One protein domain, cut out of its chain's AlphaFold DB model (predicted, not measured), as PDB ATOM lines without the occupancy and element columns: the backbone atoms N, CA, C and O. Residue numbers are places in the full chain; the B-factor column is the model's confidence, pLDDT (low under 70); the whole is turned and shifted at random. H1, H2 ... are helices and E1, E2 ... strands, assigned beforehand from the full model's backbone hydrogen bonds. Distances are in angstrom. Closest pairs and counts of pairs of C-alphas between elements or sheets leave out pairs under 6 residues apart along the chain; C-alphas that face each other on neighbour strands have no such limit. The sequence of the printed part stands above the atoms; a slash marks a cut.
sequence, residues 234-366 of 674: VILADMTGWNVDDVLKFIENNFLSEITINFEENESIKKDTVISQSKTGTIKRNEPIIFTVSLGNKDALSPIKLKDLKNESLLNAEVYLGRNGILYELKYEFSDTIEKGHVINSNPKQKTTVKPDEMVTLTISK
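This is residues 234 to 366 of the 674 residues of the protein "PASTA domain protein" of Firmicutes bacterium CAG:822 (UniProt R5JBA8). Two small lobes stand side by side, each a three-stranded sheet with a helix over one face: E2, E5 and E3 with H1 in the first, and E6, E8 and E7 with H2 in the second. H2 lies between the lobes and also packs on the edge strand E2 of the first sheet, while the short pair E1 and E4 lies at the far end of the first lobe. The printed part has 133 residues, with two named helices and eight named strands in the order E1 H1 E2 E3 E4 E5 H2 E6 E7 E8; both larger sheets are mixed, and E1 and E4 are antiparallel. The class is mixed, helices and strands, with 62 residues, under half, in named elements. The whole is compact, with a radius of gyration of the C-alphas of 15.2 A, and flat, spanning 40 by 39 by 18 A.

E1, residues 234 to 236, begins at C-alpha 234 at (-29.281, -22.501, 31.170). H1, residues 244 to 254, is 15.2 A long. E2, residues 259 to 264, is 16.4 A long, and the shorter E3 and E4 are residues 274 to 277 and 281 to 284. E5, residues 289 to 294, is 16.7 A long. H2, residues 314 to 322, is 11.9 A long and begins at C-alpha 314 at (-33.382, -22.185, 8.993). E6, residues 327 to 333, is 20.0 A long, and E7, residues 343 to 347, is 11.1 A. E8, residues 359 to 365, is 19.3 A long and ends at C-alpha 365 at (-36.357, -14.303, 5.092).

E1 and E4 are antiparallel, with N 236 and O 281 2.8 A apart, within hydrogen-bond range. In the sheet E2 E5 E3, E5 is parallel to E2, with N 262 and O 291 at 2.9 A, and antiparallel to E3, with N 275 and O 292 at 2.8 A. H1 is on this sheet at a height of 9.6 A, over E5 and along the strands; its closest C-alphas to E3 are Val 244 and Val 274, 6.5 A. H2 is on the same face, over E2, at a height of 9.1 A; the closest C-alphas are those of Phe 263 and Gly 322, 5.7 A. H2 is also on the sheet E6 E8 E7, over E6 and E8, at a height of 9.3 A. There E8 is parallel to E6, with N 331 and O 362 at 2.9 A, and antiparallel to E7, a hairpin, with N 344 and O 363 at 2.7 A. E2 and E6 are apart. In H1 and H2 every O i to N i+4 pair is within hydrogen-bond range.

The two C-alphas farthest apart, those of Ser 268 and Asp 336, are 45.4 A apart. The links E5 to H2, 19 residues, and E7 to E8, 11 residues, are long; residues 304 to 305 of the first pair antiparallel with residues 353 to 354 of the second. The printed part has no cut, its mean pLDDT is 96.3, and no printed residue is under 70.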
ATOM      1  N   VAL A 234     -28.612 -21.201  31.252       96.25
ATOM      2  CA  VAL A 234     -29.281 -22.501  31.170       96.25
ATOM      3  C   VAL A 234     -28.245 -23.624  31.261       96.25
ATOM      4  O   VAL A 234     -27.079 -23.438  30.918       96.25
ATOM      5  N   ILE A 235     -28.656 -24.782  31.780       96.69
ATOM      6  CA  ILE A 235     -27.792 -25.960  31.896       96.69
ATOM      7  C   ILE A 235     -27.900 -26.752  30.592       96.69
ATOM      8  O   ILE A 235     -28.909 -27.410  30.348       96.69
ATOM      9  N   LEU A 236     -26.857 -26.701  29.768       97.31
ATOM     10  CA  LEU A 236     -26.718 -27.542  28.586       97.31
ATOM     11  C   LEU A 236     -26.229 -28.933  29.009       97.31
ATOM     12  O   LEU A 236     -25.108 -29.093  29.498       97.31
ATOM     13  N   ALA A 237     -27.084 -29.940  28.833       95.44
ATOM     14  CA  ALA A 237     -26.726 -31.336  29.059       95.44
ATOM     15  C   ALA A 237     -25.642 -31.809  28.073       95.44
ATOM     16  O   ALA A 237     -25.496 -31.248  26.986       95.44
ATOM     17  N   ASP A 238     -24.919 -32.871  28.434       97.62
ATOM     18  CA  ASP A 238     -24.195 -33.667  27.442       97.62
ATOM     19  C   ASP A 238     -25.218 -34.490  26.643       97.62
ATOM     20  O   ASP A 238     -25.950 -35.318  27.193       97.62
ATOM     21  N   MET A 239     -25.299 -34.184  25.353       97.62
ATOM     22  CA  MET A 239     -26.188 -34.778  24.363       97.62
ATOM     23  C   MET A 239     -25.440 -35.736  23.436       97.62
ATOM     24  O   MET A 239     -26.012 -36.206  22.454       97.62
ATOM     25  N   THR A 240     -24.176 -36.059  23.720       97.75
ATOM     26  CA  THR A 240     -23.442 -37.100  22.993       97.75
ATOM     27  C   THR A 240     -24.242 -38.408  23.030       97.75
ATOM     28  O   THR A 240     -24.701 -38.847  24.086       97.75
ATOM     29  N   GLY A 241     -24.472 -39.023  21.868       97.69
ATOM     30  CA  GLY A 241     -25.334 -40.203  21.748       97.69
ATOM     31  C   GLY A 241     -26.846 -39.928  21.661       97.69
ATOM     32  O   GLY A 241     -27.604 -40.868  21.411       97.69
ATOM     33  N   TRP A 242     -27.316 -38.683  21.809       98.44
ATOM     34  CA  TRP A 242     -28.733 -38.331  21.608       98.44
ATOM     35  C   TRP A 242     -29.094 -38.311  20.121       98.44
ATOM     36  O   TRP A 242     -28.229 -38.165  19.257       98.44
ATOM     37  N   ASN A 243     -30.389 -38.423  19.811       98.25
ATOM     38  CA  ASN A 243     -30.885 -38.180  18.460       98.25
ATOM     39  C   ASN A 243     -31.063 -36.673  18.202       98.25
ATOM     40  O   ASN A 243     -31.542 -35.942  19.070       98.25
ATOM     41  N   VAL A 244     -30.730 -36.214  16.993       97.88
ATOM     42  CA  VAL A 244     -30.818 -34.795  16.605       97.88
ATOM     43  C   VAL A 244     -32.231 -34.203  16.751       97.88
ATOM     44  O   VAL A 244     -32.360 -33.028  17.084       97.88
ATOM     45  N   ASP A 245     -33.298 -34.996  16.596       97.62
ATOM     46  CA  ASP A 245     -34.677 -34.517  16.791       97.62
ATOM     47  C   ASP A 245     -34.995 -34.223  18.269       97.62
ATOM     48  O   ASP A 245     -35.841 -33.377  18.563       97.62
ATOM     49  N   ASP A 246     -34.313 -34.873  19.214       97.94
ATOM     50  CA  ASP A 246     -34.432 -34.573  20.647       97.94
ATOM     51  C   ASP A 246     -33.551 -33.382  21.055       97.94
ATOM     52  O   ASP A 246     -33.950 -32.587  21.909       97.94
ATOM     53  N   VAL A 247     -32.412 -33.188  20.378       97.69
ATOM     54  CA  VAL A 247     -31.587 -31.971  20.490       97.69
ATOM     55  C   VAL A 247     -32.374 -30.739  20.027       97.69
ATOM     56  O   VAL A 247     -32.407 -29.741  20.744       97.69
ATOM     57  N   LEU A 248     -33.084 -30.815  18.892       97.19
ATOM     58  CA  LEU A 248     -33.949 -29.728  18.407       97.19
ATOM     59  C   LEU A 248     -35.052 -29.363  19.412       97.19
ATOM     60  O   LEU A 248     -35.224 -28.187  19.732       97.19
ATOM     61  N   LYS A 249     -35.744 -30.357  19.987       96.75
ATOM     62  CA  LYS A 249     -36.729 -30.114  21.060       96.75
ATOM     63  C   LYS A 249     -36.085 -29.462  22.280       96.75
ATOM     64  O   LYS A 249     -36.708 -28.613  22.912       96.75
ATOM     65  N   PHE A 250     -34.868 -29.857  22.654       96.56
ATOM     66  CA  PHE A 250     -34.169 -29.229  23.775       96.56
ATOM     67  C   PHE A 250     -33.844 -27.762  23.474       96.56
ATOM     68  O   PHE A 250     -34.102 -26.910  24.324       96.56
ATOM     69  N   ILE A 251     -33.320 -27.466  22.281       95.62
ATOM     70  CA  ILE A 251     -33.011 -26.110  21.802       95.62
ATOM     71  C   ILE A 251     -34.242 -25.205  21.899       95.62
ATOM     72  O   ILE A 251     -34.167 -24.146  22.526       95.62
ATOM     73  N   GLU A 252     -35.375 -25.656  21.355       93.25
ATOM     74  CA  GLU A 252     -36.640 -24.917  21.354       93.25
ATOM     75  C   GLU A 252     -37.152 -24.670  22.783       93.25
ATOM     76  O   GLU A 252     -37.329 -23.521  23.188       93.25
ATOM     77  N   ASN A 253     -37.293 -25.729  23.591       94.31
ATOM     78  CA  ASN A 253     -37.811 -25.635  24.963       94.31
ATOM     79  C   ASN A 253     -36.925 -24.799  25.908       94.31
ATOM     80  O   ASN A 253     -37.402 -24.319  26.938       94.31
ATOM     81  N   ASN A 254     -35.638 -24.636  25.589       95.00
ATOM     82  CA  ASN A 254     -34.693 -23.853  26.386       95.00
ATOM     83  C   ASN A 254     -34.389 -22.467  25.799       95.00
ATOM     84  O   ASN A 254     -33.657 -21.708  26.439       95.00
ATOM     85  N   PHE A 255     -34.981 -22.115  24.651       94.81
ATOM     86  CA  PHE A 255     -34.763 -20.862  23.922       94.81
ATOM     87  C   PHE A 255     -33.288 -20.612  23.554       94.81
ATOM     88  O   PHE A 255     -32.804 -19.487  23.678       94.81
ATOM     89  N   LEU A 256     -32.557 -21.647  23.128       95.19
ATOM     90  CA  LEU A 256     -31.196 -21.477  22.602       95.19
ATOM     91  C   LEU A 256     -31.260 -20.867  21.190       95.19
ATOM     92  O   LEU A 256     -32.071 -21.311  20.380       95.19
ATOM     93  N   SER A 257     -30.431 -19.860  20.893       91.44
ATOM     94  CA  SER A 257     -30.515 -19.105  19.627       91.44
ATOM     95  C   SER A 257     -29.333 -19.295  18.672       91.44
ATOM     96  O   SER A 257     -29.540 -19.338  17.465       91.44
ATOM     97  N   GLU A 258     -28.108 -19.434  19.185       94.81
ATOM     98  CA  GLU A 258     -26.881 -19.501  18.372       94.81
ATOM     99  C   GLU A 258     -26.425 -20.958  18.182       94.81
ATOM    100  O   GLU A 258     -25.446 -21.413  18.780       94.81
ATOM    101  N   ILE A 259     -27.177 -21.719  17.382       96.69
ATOM    102  CA  ILE A 259     -26.927 -23.146  17.135       96.69
ATOM    103  C   ILE A 259     -26.377 -23.379  15.726       96.69
ATOM    104  O   ILE A 259     -26.919 -22.878  14.747       96.69
ATOM    105  N   THR A 260     -25.358 -24.230  15.617       96.38
ATOM    106  CA  THR A 260     -24.899 -24.823  14.353       96.38
ATOM    107  C   THR A 260     -24.918 -26.347  14.468       96.38
ATOM    108  O   THR A 260     -24.431 -26.895  15.458       96.38
ATOM    109  N   ILE A 261     -25.464 -27.043  13.466       97.19
ATOM    110  CA  ILE A 261     -25.496 -28.515  13.423       97.19
ATOM    111  C   ILE A 261     -24.815 -28.997  12.141       97.19
ATOM    112  O   ILE A 261     -25.364 -28.889  11.045       97.19
ATOM    113  N   ASN A 262     -23.615 -29.550  12.302       96.94
ATOM    114  CA  ASN A 262     -22.819 -30.132  11.228       96.94
ATOM    115  C   ASN A 262     -23.106 -31.632  11.114       96.94
ATOM    116  O   ASN A 262     -23.299 -32.311  12.124       96.94
ATOM    117  N   PHE A 263     -23.086 -32.163   9.892       97.06
ATOM    118  CA  PHE A 263     -23.200 -33.599   9.634       97.06
ATOM    119  C   PHE A 263     -21.874 -34.138   9.107       97.06
ATOM    120  O   PHE A 263     -21.330 -33.610   8.139       97.06
ATOM    121  N   GLU A 264     -21.375 -35.197   9.737       96.19
ATOM    122  CA  GLU A 264     -20.119 -35.859   9.383       96.19
ATOM    123  C   GLU A 264     -20.355 -37.356   9.157       96.19
ATOM    124  O   GLU A 264     -21.201 -37.982   9.802       96.19
ATOM    125  N   GLU A 265     -19.615 -37.940   8.217       95.81
ATOM    126  CA  GLU A 265     -19.654 -39.378   7.959       95.81
ATOM    127  C   GLU A 265     -19.018 -40.151   9.118       95.81
ATOM    128  O   GLU A 265     -17.886 -39.883   9.527       95.81
ATOM    129  N   ASN A 266     -19.757 -41.119   9.659       95.81
ATOM    130  CA  ASN A 266     -19.278 -41.975  10.734       95.81
ATOM    131  C   ASN A 266     -20.043 -43.301  10.724       95.81
ATOM    132  O   ASN A 266     -21.148 -43.406  11.250       95.81
ATOM    133  N   GLU A 267     -19.444 -44.341  10.147       94.38
ATOM    134  CA  GLU A 267     -20.076 -45.663  10.052       94.38
ATOM    135  C   GLU A 267     -20.225 -46.376  11.407       94.38
ATOM    136  O   GLU A 267     -21.059 -47.268  11.554       94.38
ATOM    137  N   SER A 268     -19.418 -45.995  12.405       94.75
ATOM    138  CA  SER A 268     -19.427 -46.611  13.740       94.75
ATOM    139  C   SER A 268     -20.542 -46.074  14.640       94.75
ATOM    140  O   SER A 268     -20.928 -46.738  15.602       94.75
ATOM    141  N   ILE A 269     -21.065 -44.880  14.347       96.06
ATOM    142  CA  ILE A 269     -22.124 -44.221  15.114       96.06
ATOM    143  C   ILE A 269     -23.395 -44.191  14.269       96.06
ATOM    144  O   ILE A 269     -23.392 -43.753  13.122       96.06
ATOM    145  N   LYS A 270     -24.512 -44.630  14.858       96.75
ATOM    146  CA  LYS A 270     -25.824 -44.645  14.200       96.75
ATOM    147  C   LYS A 270     -26.148 -43.278  13.575       96.75
ATOM    148  O   LYS A 270     -25.925 -42.241  14.189       96.75
ATOM    149  N   LYS A 271     -26.729 -43.290  12.374       96.19
ATOM    150  CA  LYS A 271     -27.241 -42.084  11.714       96.19
ATOM    151  C   LYS A 271     -28.196 -41.285  12.620       96.19
ATOM    152  O   LYS A 271     -28.985 -41.870  13.367       96.19
ATOM    153  N   ASP A 272     -28.143 -39.961  12.487       97.31
ATOM    154  CA  ASP A 272     -28.916 -38.953  13.226       97.31
ATOM    155  C   ASP A 272     -28.575 -38.883  14.728       97.31
ATOM    156  O   ASP A 272     -29.318 -38.283  15.508       97.31
ATOM    157  N   THR A 273     -27.448 -39.473  15.142       98.31
ATOM    158  CA  THR A 273     -26.933 -39.438  16.518       98.31
ATOM    159  C   THR A 273     -25.791 -38.431  16.668       98.31
ATOM    160  O   THR A 273     -24.879 -38.397  15.844       98.31
ATOM    161  N   VAL A 274     -25.810 -37.630  17.736       98.50
ATOM    162  CA  VAL A 274     -24.740 -36.672  18.074       98.50
ATOM    163  C   VAL A 274     -23.427 -37.409  18.356       98.50
ATOM    164  O   VAL A 274     -23.364 -38.258  19.249       98.50
ATOM    165  N   ILE A 275     -22.381 -37.050  17.614       98.25
ATOM    166  CA  ILE A 275     -20.994 -37.506  17.786       98.25
ATOM    167  C   ILE A 275     -20.301 -36.678  18.870       98.25
ATOM    168  O   ILE A 275     -19.592 -37.225  19.711       98.25
ATOM    169  N   SER A 276     -20.482 -35.356  18.835       98.12
ATOM    170  CA  SER A 276     -19.844 -34.419  19.759       98.12
ATOM    171  C   SER A 276     -20.591 -33.085  19.820       98.12
ATOM    172  O   SER A 276     -21.376 -32.739  18.933       98.12
ATOM    173  N   GLN A 277     -20.325 -32.319  20.879       97.81
ATOM    174  CA  GLN A 277     -20.809 -30.953  21.053       97.81
ATOM    175  C   GLN A 277     -19.700 -30.051  21.596       97.81
ATOM    176  O   GLN A 277     -18.850 -30.491  22.370       97.81
ATOM    177  N   SER A 278     -19.712 -28.774  21.221       98.06
ATOM    178  CA  SER A 278     -18.635 -27.840  21.567       98.06
ATOM    179  C   SER A 278     -18.636 -27.364  23.026       98.06
ATOM    180  O   SER A 278     -17.641 -26.795  23.469       98.06
ATOM    181  N   LYS A 279     -19.760 -27.497  23.748       96.62
ATOM    182  CA  LYS A 279     -19.973 -26.945  25.102       96.62
ATOM    183  C   LYS A 279     -20.900 -27.830  25.933       96.62
ATOM    184  O   LYS A 279     -21.767 -28.492  25.379       96.62
ATOM    185  N   THR A 280     -20.755 -27.788  27.254       96.56
ATOM    186  CA  THR A 280     -21.606 -28.461  28.253       96.56
ATOM    187  C   THR A 280     -21.706 -27.597  29.515       96.56
ATOM    188  O   THR A 280     -20.896 -26.694  29.725       96.56
ATOM    189  N   GLY A 281     -22.681 -27.880  30.382       96.38
ATOM    190  CA  GLY A 281     -22.842 -27.197  31.667       96.38
ATOM    191  C   GLY A 281     -23.565 -25.853  31.554       96.38
ATOM    192  O   GLY A 281     -24.414 -25.662  30.687       96.38
ATOM    193  N   THR A 282     -23.284 -24.931  32.474       97.44
ATOM    194  CA  THR A 282     -23.967 -23.629  32.529       97.44
ATOM    195  C   THR A 282     -23.454 -22.693  31.437       97.44
ATOM    196  O   THR A 282     -22.313 -22.242  31.499       97.44
ATOM    197  N   ILE A 283     -24.326 -22.357  30.489       96.56
ATOM    198  CA  ILE A 283     -24.066 -21.456  29.356       96.56
ATOM    199  C   ILE A 283     -25.145 -20.371  29.273       96.56
ATOM    200  O   ILE A 283     -26.195 -20.496  29.910       96.56
ATOM    201  N   LYS A 284     -24.940 -19.338  28.450       97.56
ATOM    202  CA  LYS A 284     -26.033 -18.424  28.062       97.56
ATOM    203  C   LYS A 284     -26.826 -18.971  26.875       97.56
ATOM    204  O   LYS A 284     -26.287 -19.678  26.034       97.56
ATOM    205  N   ARG A 285     -28.101 -18.598  26.756       96.56
ATOM    206  CA  ARG A 285     -28.963 -18.986  25.619       96.56
ATOM    207  C   ARG A 285     -28.508 -18.437  24.253       96.56
ATOM    208  O   ARG A 285     -28.753 -19.086  23.239       96.56
ATOM    209  N   ASN A 286     -27.838 -17.282  24.228       95.44
ATOM    210  CA  ASN A 286     -27.172 -16.702  23.050       95.44
ATOM    211  C   ASN A 286     -25.710 -17.136  22.881       95.44
ATOM    212  O   ASN A 286     -24.966 -16.527  22.115       95.44
ATOM    213  N   GLU A 287     -25.254 -18.133  23.630       96.62
ATOM    214  CA  GLU A 287     -23.887 -18.600  23.509       96.62
ATOM    215  C   GLU A 287     -23.752 -19.560  22.313       96.62
ATOM    216  O   GLU A 287     -24.514 -20.522  22.248       96.62
ATOM    217  N   PRO A 288     -22.783 -19.362  21.392       97.44
ATOM    218  CA  PRO A 288     -22.636 -20.237  20.232       97.44
ATOM    219  C   PRO A 288     -22.316 -21.681  20.625       97.44
ATOM    220  O   PRO A 288     -21.363 -21.917  21.385       97.44
ATOM    221  N   ILE A 289     -23.089 -22.624  20.081       97.12
ATOM    222  CA  ILE A 289     -22.944 -24.073  20.271       97.12
ATOM    223  C   ILE A 289     -22.902 -24.756  18.902       97.12
ATOM    224  O   ILE A 289     -23.774 -24.546  18.061       97.12
ATOM    225  N   ILE A 290     -21.908 -25.620  18.713       98.19
ATOM    226  CA  ILE A 290     -21.773 -26.477  17.538       98.19
ATOM    227  C   ILE A 290     -22.039 -27.918  17.975       98.19
ATOM    228  O   ILE A 290     -21.403 -28.404  18.915       98.19
ATOM    229  N   PHE A 291     -22.949 -28.596  17.281       98.31
ATOM    230  CA  PHE A 291     -23.139 -30.043  17.359       98.31
ATOM    231  C   PHE A 291     -22.614 -30.695  16.081       98.31
ATOM    232  O   PHE A 291     -22.875 -30.203  14.982       98.31
ATOM    233  N   THR A 292     -21.940 -31.832  16.222       98.38
ATOM    234  CA  THR A 292     -21.579 -32.709  15.105       98.38
ATOM    235  C   THR A 292     -22.427 -33.975  15.193       98.38
ATOM    236  O   THR A 292     -22.452 -34.640  16.229       98.38
ATOM    237  N   VAL A 293     -23.140 -34.311  14.119       98.44
ATOM    238  CA  VAL A 293     -24.108 -35.417  14.046       98.44
ATOM    239  C   VAL A 293     -23.657 -36.441  13.007       98.44
ATOM    240  O   VAL A 293     -23.204 -36.082  11.922       98.44
ATOM    241  N   SER A 294     -23.798 -37.727  13.329       98.00
ATOM    242  CA  SER A 294     -23.469 -38.816  12.413       98.00
ATOM    243  C   SER A 294     -24.457 -38.876  11.257       98.00
ATOM    244  O   SER A 294     -25.668 -39.028  11.445       98.00
ATOM    245  N   LEU A 295     -23.915 -38.839  10.046       96.31
ATOM    246  CA  LEU A 295     -24.630 -39.143   8.814       96.31
ATOM    247  C   LEU A 295     -24.796 -40.664   8.595       96.31
ATOM    248  O   LEU A 295     -25.610 -41.084   7.770       96.31
ATOM    249  N   GLY A 296     -24.079 -41.491   9.368       94.75
ATOM    250  CA  GLY A 296     -23.879 -42.920   9.119       94.75
ATOM    251  C   GLY A 296     -22.844 -43.160   8.016       94.75
ATOM    252  O   GLY A 296     -21.961 -42.329   7.810       94.75
ATOM    253  N   ASN A 297     -22.978 -44.281   7.299       93.50
ATOM    254  CA  ASN A 297     -22.334 -44.493   5.996       93.50
ATOM    255  C   ASN A 297     -23.036 -43.602   4.951       93.50
ATOM    256  O   ASN A 297     -24.265 -43.663   4.805       93.50
ATOM    257  N   LYS A 298     -22.265 -42.770   4.247       89.38
ATOM    258  CA  LYS A 298     -22.771 -41.783   3.286       89.38
ATOM    259  C   LYS A 298     -23.181 -42.419   1.956       89.38
ATOM    260  O   LYS A 298     -24.210 -42.041   1.400       89.38
ATOM    261  N   ASP A 299     -22.435 -43.415   1.484       89.06
ATOM    262  CA  ASP A 299     -22.715 -44.145   0.236       89.06
ATOM    263  C   ASP A 299     -24.052 -44.921   0.273       89.06
ATOM    264  O   ASP A 299     -24.665 -45.184  -0.763       89.06
ATOM    265  N   ALA A 300     -24.548 -45.251   1.467       91.56
ATOM    266  CA  ALA A 300     -25.838 -45.893   1.704       91.56
ATOM    267  C   ALA A 300     -27.033 -44.917   1.638       91.56
ATOM    268  O   ALA A 300     -28.191 -45.350   1.713       91.56
ATOM    269  N   LEU A 301     -26.798 -43.607   1.507       93.25
ATOM    270  CA  LEU A 301     -27.865 -42.615   1.395       93.25
ATOM    271  C   LEU A 301     -28.557 -42.699   0.028       93.25
ATOM    272  O   LEU A 301     -27.977 -42.460  -1.027       93.25
ATOM    273  N   SER A 302     -29.856 -42.989   0.055       93.56
ATOM    274  CA  SER A 302     -30.690 -42.992  -1.149       93.56
ATOM    275  C   SER A 302     -31.156 -41.576  -1.526       93.56
ATOM    276  O   SER A 302     -31.451 -40.785  -0.628       93.56
ATOM    277  N   PRO A 303     -31.318 -41.256  -2.827       96.44
ATOM    278  CA  PRO A 303     -31.899 -39.987  -3.263       96.44
ATOM    279  C   PRO A 303     -33.309 -39.776  -2.698       96.44
ATOM    280  O   PRO A 303     -34.153 -40.675  -2.758       96.44
ATOM    281  N   ILE A 304     -33.587 -38.574  -2.199       96.94
ATOM    282  CA  ILE A 304     -34.871 -38.225  -1.580       96.94
ATOM    283  C   ILE A 304     -35.702 -37.311  -2.478       96.94
ATOM    284  O   ILE A 304     -35.169 -36.565  -3.293       96.94
ATOM    285  N   LYS A 305     -37.026 -37.308  -2.299       97.19
ATOM    286  CA  LYS A 305     -37.880 -36.237  -2.833       97.19
ATOM    287  C   LYS A 305     -37.920 -35.097  -1.824       97.19
ATOM    288  O   LYS A 305     -38.334 -35.315  -0.686       97.19
ATOM    289  N   LEU A 306     -37.519 -33.902  -2.247       97.00
ATOM    290  CA  LEU A 306     -37.465 -32.725  -1.382       97.00
ATOM    291  C   LEU A 306     -38.867 -32.393  -0.833       97.00
ATOM    292  O   LEU A 306     -39.819 -32.286  -1.613       97.00
ATOM    293  N   LYS A 307     -39.014 -32.230   0.490       96.62
ATOM    294  CA  LYS A 307     -40.270 -31.745   1.095       96.62
ATOM    295  C   LYS A 307     -40.519 -30.275   0.731       96.62
ATOM    296  O   LYS A 307     -39.654 -29.617   0.153       96.62
ATOM    297  N   ASP A 308     -41.699 -29.753   1.057       97.06
ATOM    298  CA  ASP A 308     -41.857 -28.298   1.080       97.06
ATOM    299  C   ASP A 308     -41.059 -27.743   2.262       97.06
ATOM    300  O   ASP A 308     -41.263 -28.168   3.399       97.06
ATOM    301  N   LEU A 309     -40.113 -26.850   1.973       96.88
ATOM    302  CA  LEU A 309     -39.329 -26.141   2.983       96.88
ATOM    303  C   LEU A 309     -39.888 -24.747   3.257       96.88
ATOM    304  O   LEU A 309     -39.405 -24.079   4.161       96.88
ATOM    305  N   LYS A 310     -40.896 -24.283   2.508       96.88
ATOM    306  CA  LYS A 310     -41.470 -22.957   2.723       96.88
ATOM    307  C   LYS A 310     -42.018 -22.828   4.150       96.88
ATOM    308  O   LYS A 310     -42.841 -23.632   4.574       96.88
ATOM    309  N   ASN A 311     -41.614 -21.758   4.833       97.00
ATOM    310  CA  ASN A 311     -41.960 -21.447   6.220       97.00
ATOM    311  C   ASN A 311     -41.424 -22.447   7.272       97.00
ATOM    312  O   ASN A 311     -41.874 -22.418   8.414       97.00
ATOM    313  N   GLU A 312     -40.452 -23.297   6.928       97.06
ATOM    314  CA  GLU A 312     -39.602 -23.973   7.922       97.06
ATOM    315  C   GLU A 312     -38.547 -22.998   8.459       97.06
ATOM    316  O   GLU A 312     -38.110 -22.090   7.744       97.06
ATOM    317  N   SER A 313     -38.121 -23.183   9.710       96.25
ATOM    318  CA  SER A 313     -36.999 -22.422  10.274       96.25
ATOM    319  C   SER A 313     -35.684 -22.823   9.598       96.25
ATOM    320  O   SER A 313     -35.540 -23.961   9.138       96.25
ATOM    321  N   LEU A 314     -34.710 -21.906   9.549       95.75
ATOM    322  CA  LEU A 314     -33.382 -22.185   8.993       95.75
ATOM    323  C   LEU A 314     -32.770 -23.454   9.611       95.75
ATOM    324  O   LEU A 314     -32.436 -24.376   8.877       95.75
ATOM    325  N   LEU A 315     -32.749 -23.551  10.945       96.00
ATOM    326  CA  LEU A 315     -32.206 -24.702  11.672       96.00
ATOM    327  C   LEU A 315     -32.893 -26.032  11.292       96.00
ATOM    328  O   LEU A 315     -32.216 -27.034  11.061       96.00
ATOM    329  N   ASN A 316     -34.227 -26.054  11.170       96.19
ATOM    330  CA  ASN A 316     -34.957 -27.258  10.751       96.19
ATOM    331  C   ASN A 316     -34.660 -27.635   9.293       96.19
ATOM    332  O   ASN A 316     -34.604 -28.823   8.958       96.19
ATOM    333  N   ALA A 317     -34.489 -26.643   8.414       97.12
ATOM    334  CA  ALA A 317     -34.150 -26.860   7.013       97.12
ATOM    335  C   ALA A 317     -32.712 -27.383   6.854       97.12
ATOM    336  O   ALA A 317     -32.512 -28.388   6.171       97.12
ATOM    337  N   GLU A 318     -31.738 -26.777   7.537       96.38
ATOM    338  CA  GLU A 318     -30.337 -27.219   7.583       96.38
ATOM    339  C   GLU A 318     -30.227 -28.657   8.092       96.38
ATOM    340  O   GLU A 318     -29.620 -29.503   7.438       96.38
ATOM    341  N   VAL A 319     -30.896 -28.977   9.204       97.25
ATOM    342  CA  VAL A 319     -30.917 -30.333   9.770       97.25
ATOM    343  C   VAL A 319     -31.610 -31.346   8.851       97.25
ATOM    344  O   VAL A 319     -31.214 -32.514   8.810       97.25
ATOM    345  N   TYR A 320     -32.642 -30.939   8.109       97.31
ATOM    346  CA  TYR A 320     -33.305 -31.804   7.130       97.31
ATOM    347  C   TYR A 320     -32.423 -32.081   5.901       97.31
ATOM    348  O   TYR A 320     -32.406 -33.215   5.418       97.31
ATOM    349  N   LEU A 321     -31.687 -31.088   5.396       97.12
ATOM    350  CA  LEU A 321     -30.769 -31.274   4.268       97.12
ATOM    351  C   LEU A 321     -29.520 -32.059   4.693       97.12
ATOM    352  O   LEU A 321     -29.188 -33.073   4.071       97.12
ATOM    353  N   GLY A 322     -28.900 -31.661   5.806       96.06
ATOM    354  CA  GLY A 322     -27.691 -32.271   6.356       96.06
ATOM    355  C   GLY A 322     -27.858 -33.761   6.649       96.06
ATOM    356  O   GLY A 322     -27.046 -34.561   6.188       96.06
ATOM    357  N   ARG A 323     -28.977 -34.177   7.267       96.06
ATOM    358  CA  ARG A 323     -29.252 -35.608   7.507       96.06
ATOM    359  C   ARG A 323     -29.466 -36.443   6.244       96.06
ATOM    360  O   ARG A 323     -29.548 -37.665   6.323       96.06
ATOM    361  N   ASN A 324     -29.593 -35.821   5.076       96.25
ATOM    362  CA  ASN A 324     -29.678 -36.507   3.787       96.25
ATOM    363  C   ASN A 324     -28.397 -36.344   2.950       96.25
ATOM    364  O   ASN A 324     -28.379 -36.744   1.790       96.25
ATOM    365  N   GLY A 325     -27.328 -35.787   3.534       95.62
ATOM    366  CA  GLY A 325     -26.059 -35.542   2.848       95.62
ATOM    367  C   GLY A 325     -26.167 -34.484   1.750       95.62
ATOM    368  O   GLY A 325     -25.374 -34.510   0.816       95.62
ATOM    369  N   ILE A 326     -27.169 -33.602   1.815       97.19
ATOM    370  CA  ILE A 326     -27.434 -32.578   0.799       97.19
ATOM    371  C   ILE A 326     -26.715 -31.289   1.200       97.19
ATOM    372  O   ILE A 326     -26.887 -30.793   2.317       97.19
ATOM    373  N   LEU A 327     -25.927 -30.736   0.278       95.81
ATOM    374  CA  LEU A 327     -25.224 -29.470   0.470       95.81
ATOM    375  C   LEU A 327     -26.191 -28.297   0.280       95.81
ATOM    376  O   LEU A 327     -27.170 -28.403  -0.459       95.81
ATOM    377  N   TYR A 328     -25.911 -27.153   0.901       96.56
ATOM    378  CA  TYR A 328     -26.754 -25.970   0.741       96.56
ATOM    379  C   TYR A 328     -25.974 -24.658   0.637       96.56
ATOM    380  O   TYR A 328     -24.841 -24.535   1.095       96.56
ATOM    381  N   GLU A 329     -26.615 -23.673   0.011       97.38
ATOM    382  CA  GLU A 329     -26.166 -22.281  -0.081       97.38
ATOM    383  C   GLU A 329     -27.295 -21.385   0.444       97.38
ATOM    384  O   GLU A 329     -28.448 -21.549   0.037       97.38
ATOM    385  N   LEU A 330     -26.984 -20.429   1.324       97.94
ATOM    386  CA  LEU A 330     -27.972 -19.488   1.859       97.94
ATOM    387  C   LEU A 330     -27.977 -18.177   1.064       97.94
ATOM    388  O   LEU A 330     -26.939 -17.541   0.875       97.94
ATOM    389  N   LYS A 331     -29.166 -17.735   0.652       98.12
ATOM    390  CA  LYS A 331     -29.435 -16.388   0.122       98.12
ATOM    391  C   LYS A 331     -30.463 -15.710   1.012       98.12
ATOM    392  O   LYS A 331     -31.325 -16.382   1.561       98.12
ATOM    393  N   TYR A 332     -30.381 -14.392   1.168       96.44
ATOM    394  CA  TYR A 332     -31.239 -13.652   2.094       96.44
ATOM    395  C   TYR A 332     -32.021 -12.554   1.376       96.44
ATOM    396  O   TYR A 332     -31.425 -11.643   0.802       96.44
ATOM    397  N   GLU A 333     -33.348 -12.608   1.470       96.69
ATOM    398  CA  GLU A 333     -34.281 -11.675   0.825       96.69
ATOM    399  C   GLU A 333     -35.325 -11.167   1.833       96.69
ATOM    400  O   GLU A 333     -35.584 -11.802   2.856       96.69
ATOM    401  N   PHE A 334     -35.928 -10.007   1.567       96.12
ATOM    402  CA  PHE A 334     -37.057  -9.510   2.360       96.12
ATOM    403  C   PHE A 334     -38.350 -10.260   2.004       96.12
ATOM    404  O   PHE A 334     -38.563 -10.642   0.852       96.12
ATOM    405  N   SER A 335     -39.236 -10.455   2.982       95.19
ATOM    406  CA  SER A 335     -40.559 -11.044   2.766       95.19
ATOM    407  C   SER A 335     -41.584 -10.511   3.756       95.19
ATOM    408  O   SER A 335     -41.421 -10.649   4.964       95.19
ATOM    409  N   ASP A 336     -42.703  -9.996   3.246       92.50
ATOM    410  CA  ASP A 336     -43.795  -9.506   4.096       92.50
ATOM    411  C   ASP A 336     -44.654 -10.624   4.712       92.50
ATOM    412  O   ASP A 336     -45.502 -10.359   5.567       92.50
ATOM    413  N   THR A 337     -44.456 -11.867   4.255       93.25
ATOM    414  CA  THR A 337     -45.327 -13.022   4.555       93.25
ATOM    415  C   THR A 337     -44.628 -14.180   5.260       93.25
ATOM    416  O   THR A 337     -45.314 -15.083   5.728       93.25
ATOM    417  N   ILE A 338     -43.292 -14.178   5.316       95.44
ATOM    418  CA  ILE A 338     -42.478 -15.241   5.915       95.44
ATOM    419  C   ILE A 338     -41.633 -14.616   7.019       95.44
ATOM    420  O   ILE A 338     -40.884 -13.671   6.766       95.44
ATOM    421  N   GLU A 339     -41.752 -15.148   8.233       92.94
ATOM    422  CA  GLU A 339     -41.048 -14.642   9.413       92.94
ATOM    423  C   GLU A 339     -39.522 -14.660   9.225       92.94
ATOM    424  O   GLU A 339     -38.970 -15.535   8.551       92.94
ATOM    425  N   LYS A 340     -38.820 -13.699   9.838       92.75
ATOM    426  CA  LYS A 340     -37.352 -13.628   9.797       92.75
ATOM    427  C   LYS A 340     -36.727 -14.967  10.222       92.75
ATOM    428  O   LYS A 340     -37.196 -15.614  11.156       92.75
ATOM    429  N   GLY A 341     -35.679 -15.393   9.518       93.69
ATOM    430  CA  GLY A 341     -34.993 -16.666   9.765       93.69
ATOM    431  C   GLY A 341     -35.716 -17.916   9.244       93.69
ATOM    432  O   GLY A 341     -35.196 -19.015   9.421       93.69
ATOM    433  N   HIS A 342     -36.871 -17.778   8.585       96.50
ATOM    434  CA  HIS A 342     -37.572 -18.889   7.935       96.50
ATOM    435  C   HIS A 342     -37.349 -18.898   6.417       96.50
ATOM    436  O   HIS A 342     -37.078 -17.870   5.791       96.50
ATOM    437  N   VAL A 343     -37.465 -20.075   5.809       98.31
ATOM    438  CA  VAL A 343     -37.243 -20.297   4.376       98.31
ATOM    439  C   VAL A 343     -38.416 -19.736   3.552       98.31
ATOM    440  O   VAL A 343     -39.561 -20.169   3.684       98.31
ATOM    441  N   ILE A 344     -38.128 -18.803   2.644       97.88
ATOM    442  CA  ILE A 344     -39.068 -18.276   1.642       97.88
ATOM    443  C   ILE A 344     -39.305 -19.314   0.540       97.88
ATOM    444  O   ILE A 344     -40.445 -19.568   0.142       97.88
ATOM    445  N   ASN A 345     -38.219 -19.884   0.012       97.00
ATOM    446  CA  ASN A 345     -38.231 -20.899  -1.037       97.00
ATOM    447  C   ASN A 345     -36.920 -21.708  -1.049       97.00
ATOM    448  O   ASN A 345     -35.920 -21.299  -0.460       97.00
ATOM    449  N   SER A 346     -36.933 -22.835  -1.762       97.38
ATOM    450  CA  SER A 346     -35.745 -23.626  -2.081       97.38
ATOM    451  C   SER A 346     -35.619 -23.854  -3.591       97.38
ATOM    452  O   SER A 346     -36.625 -23.941  -4.309       97.38
ATOM    453  N   ASN A 347     -34.382 -23.997  -4.064       96.81
ATOM    454  CA  ASN A 347     -34.053 -24.429  -5.416       96.81
ATOM    455  C   ASN A 347     -33.050 -25.603  -5.371       96.81
ATOM    456  O   ASN A 347     -31.966 -25.404  -4.828       96.81
ATOM    457  N   PRO A 348     -33.351 -26.781  -5.954       96.69
ATOM    458  CA  PRO A 348     -34.588 -27.144  -6.651       96.69
ATOM    459  C   PRO A 348     -35.850 -27.072  -5.773       96.69
ATOM    460  O   PRO A 348     -35.801 -27.103  -4.544       96.69
ATOM    461  N   LYS A 349     -37.009 -26.945  -6.431       93.94
ATOM    462  CA  LYS A 349     -38.318 -26.875  -5.762       93.94
ATOM    463  C   LYS A 349     -38.709 -28.221  -5.140       93.94
ATOM    464  O   LYS A 349     -38.244 -29.275  -5.577       93.94
ATOM    465  N   GLN A 350     -39.640 -28.178  -4.185       93.62
ATOM    466  CA  GLN A 350     -40.259 -29.364  -3.582       93.62
ATOM    467  C   GLN A 350     -40.686 -30.431  -4.612       93.62
ATOM    468  O   GLN A 350     -41.032 -30.120  -5.754       93.62
ATOM    469  N   LYS A 351     -40.714 -31.694  -4.178       94.12
ATOM    470  CA  LYS A 351     -41.002 -32.918  -4.954       94.12
ATOM    471  C   LYS A 351     -39.949 -33.309  -5.997       94.12
ATOM    472  O   LYS A 351     -40.011 -34.438  -6.483       94.12
ATOM    473  N   THR A 352     -38.978 -32.446  -6.302       97.12
ATOM    474  CA  THR A 352     -37.779 -32.820  -7.072       97.12
ATOM    475  C   THR A 352     -36.999 -33.898  -6.322       97.12
ATOM    476  O   THR A 352     -36.869 -33.819  -5.100       97.12
ATOM    477  N   THR A 353     -36.493 -34.906  -7.037       97.38
ATOM    478  CA  THR A 353     -35.553 -35.875  -6.460       97.38
ATOM    479  C   THR A 353     -34.167 -35.242  -6.388       97.38
ATOM    480  O   THR A 353     -33.669 -34.795  -7.416       97.38
ATOM    481  N   VAL A 354     -33.571 -35.230  -5.197       97.38
ATOM    482  CA  VAL A 354     -32.238 -34.693  -4.901       97.38
ATOM    483  C   VAL A 354     -31.373 -35.823  -4.340       97.38
ATOM    484  O   VAL A 354     -31.852 -36.639  -3.544       97.38
ATOM    485  N   LYS A 355     -30.122 -35.910  -4.785       96.69
ATOM    486  CA  LYS A 355     -29.137 -36.905  -4.334       96.69
ATOM    487  C   LYS A 355     -28.246 -36.346  -3.214       96.69
ATOM    488  O   LYS A 355     -28.155 -35.127  -3.072       96.69
ATOM    489  N   PRO A 356     -27.543 -37.207  -2.458       95.50
ATOM    490  CA  PRO A 356     -26.400 -36.773  -1.656       95.50
ATOM    491  C   PRO A 356     -25.389 -35.983  -2.507       95.50
ATOM    492  O   PRO A 356     -25.268 -36.224  -3.709       95.50
ATOM    493  N   ASP A 357     -24.697 -35.035  -1.879       94.38
ATOM    494  CA  ASP A 357     -23.752 -34.072  -2.471       94.38
ATOM    495  C   ASP A 357     -24.315 -33.108  -3.537       94.38
ATOM    496  O   ASP A 357     -23.597 -32.217  -3.999       94.38
ATOM    497  N   GLU A 358     -25.600 -33.192  -3.899       96.88
ATOM    498  CA  GLU A 358     -26.248 -32.136  -4.684       96.88
ATOM    499  C   GLU A 358     -26.479 -30.880  -3.823       96.88
ATOM    500  O   GLU A 358     -26.656 -30.953  -2.606       96.88
ATOM    501  N   MET A 359     -26.464 -29.707  -4.464       97.19
ATOM    502  CA  MET A 359     -26.585 -28.408  -3.799       97.19
ATOM    503  C   MET A 359     -28.017 -27.864  -3.884       97.19
ATOM    504  O   MET A 359     -28.573 -27.724  -4.975       97.19
ATOM    505  N   VAL A 360     -28.586 -27.490  -2.737       98.12
ATOM    506  CA  VAL A 360     -29.877 -26.799  -2.614       98.12
ATOM    507  C   VAL A 360     -29.646 -25.354  -2.170       98.12
ATOM    508  O   VAL A 360     -29.175 -25.097  -1.066       98.12
ATOM    509  N   THR A 361     -30.026 -24.378  -2.992       98.25
ATOM    510  CA  THR A 361     -30.075 -22.982  -2.540       98.25
ATOM    511  C   THR A 361     -31.326 -22.776  -1.684       98.25
ATOM    512  O   THR A 361     -32.440 -23.035  -2.152       98.25
ATOM    513  N   LEU A 362     -31.162 -22.280  -0.457       98.44
ATOM    514  CA  LEU A 362     -32.254 -21.821   0.401       98.44
ATOM    515  C   LEU A 362     -32.319 -20.294   0.387       98.44
ATOM    516  O   LEU A 362     -31.332 -19.621   0.681       98.44
ATOM    517  N   THR A 363     -33.496 -19.749   0.092       98.25
ATOM    518  CA  THR A 363     -33.759 -18.312   0.218       98.25
ATOM    519  C   THR A 363     -34.414 -18.064   1.573       98.25
ATOM    520  O   THR A 363     -35.538 -18.509   1.801       98.25
ATOM    521  N   ILE A 364     -33.717 -17.386   2.480       97.75
ATOM    522  CA  ILE A 364     -34.104 -17.140   3.872       97.75
ATOM    523  C   ILE A 364     -34.664 -15.724   4.022       97.75
ATOM    524  O   ILE A 364     -34.135 -14.763   3.458       97.75
ATOM    525  N   SER A 365     -35.727 -15.588   4.810       97.00
ATOM    526  CA  SER A 365     -36.357 -14.303   5.092       97.00
ATOM    527  C   SER A 365     -35.527 -13.446   6.045       97.00
ATOM    528  O   SER A 365     -35.163 -13.869   7.146       97.00
ATOM    529  N   LYS A 366     -35.308 -12.191   5.651       93.69
ATOM    530  CA  LYS A 366     -34.841 -11.088   6.508       93.69
ATOM    531  C   LYS A 366     -35.966 -10.474   7.358       93.69
ATOM    532  O   LYS A 366     -35.701  -9.570   8.150       93.69
TER     533      LYS A 366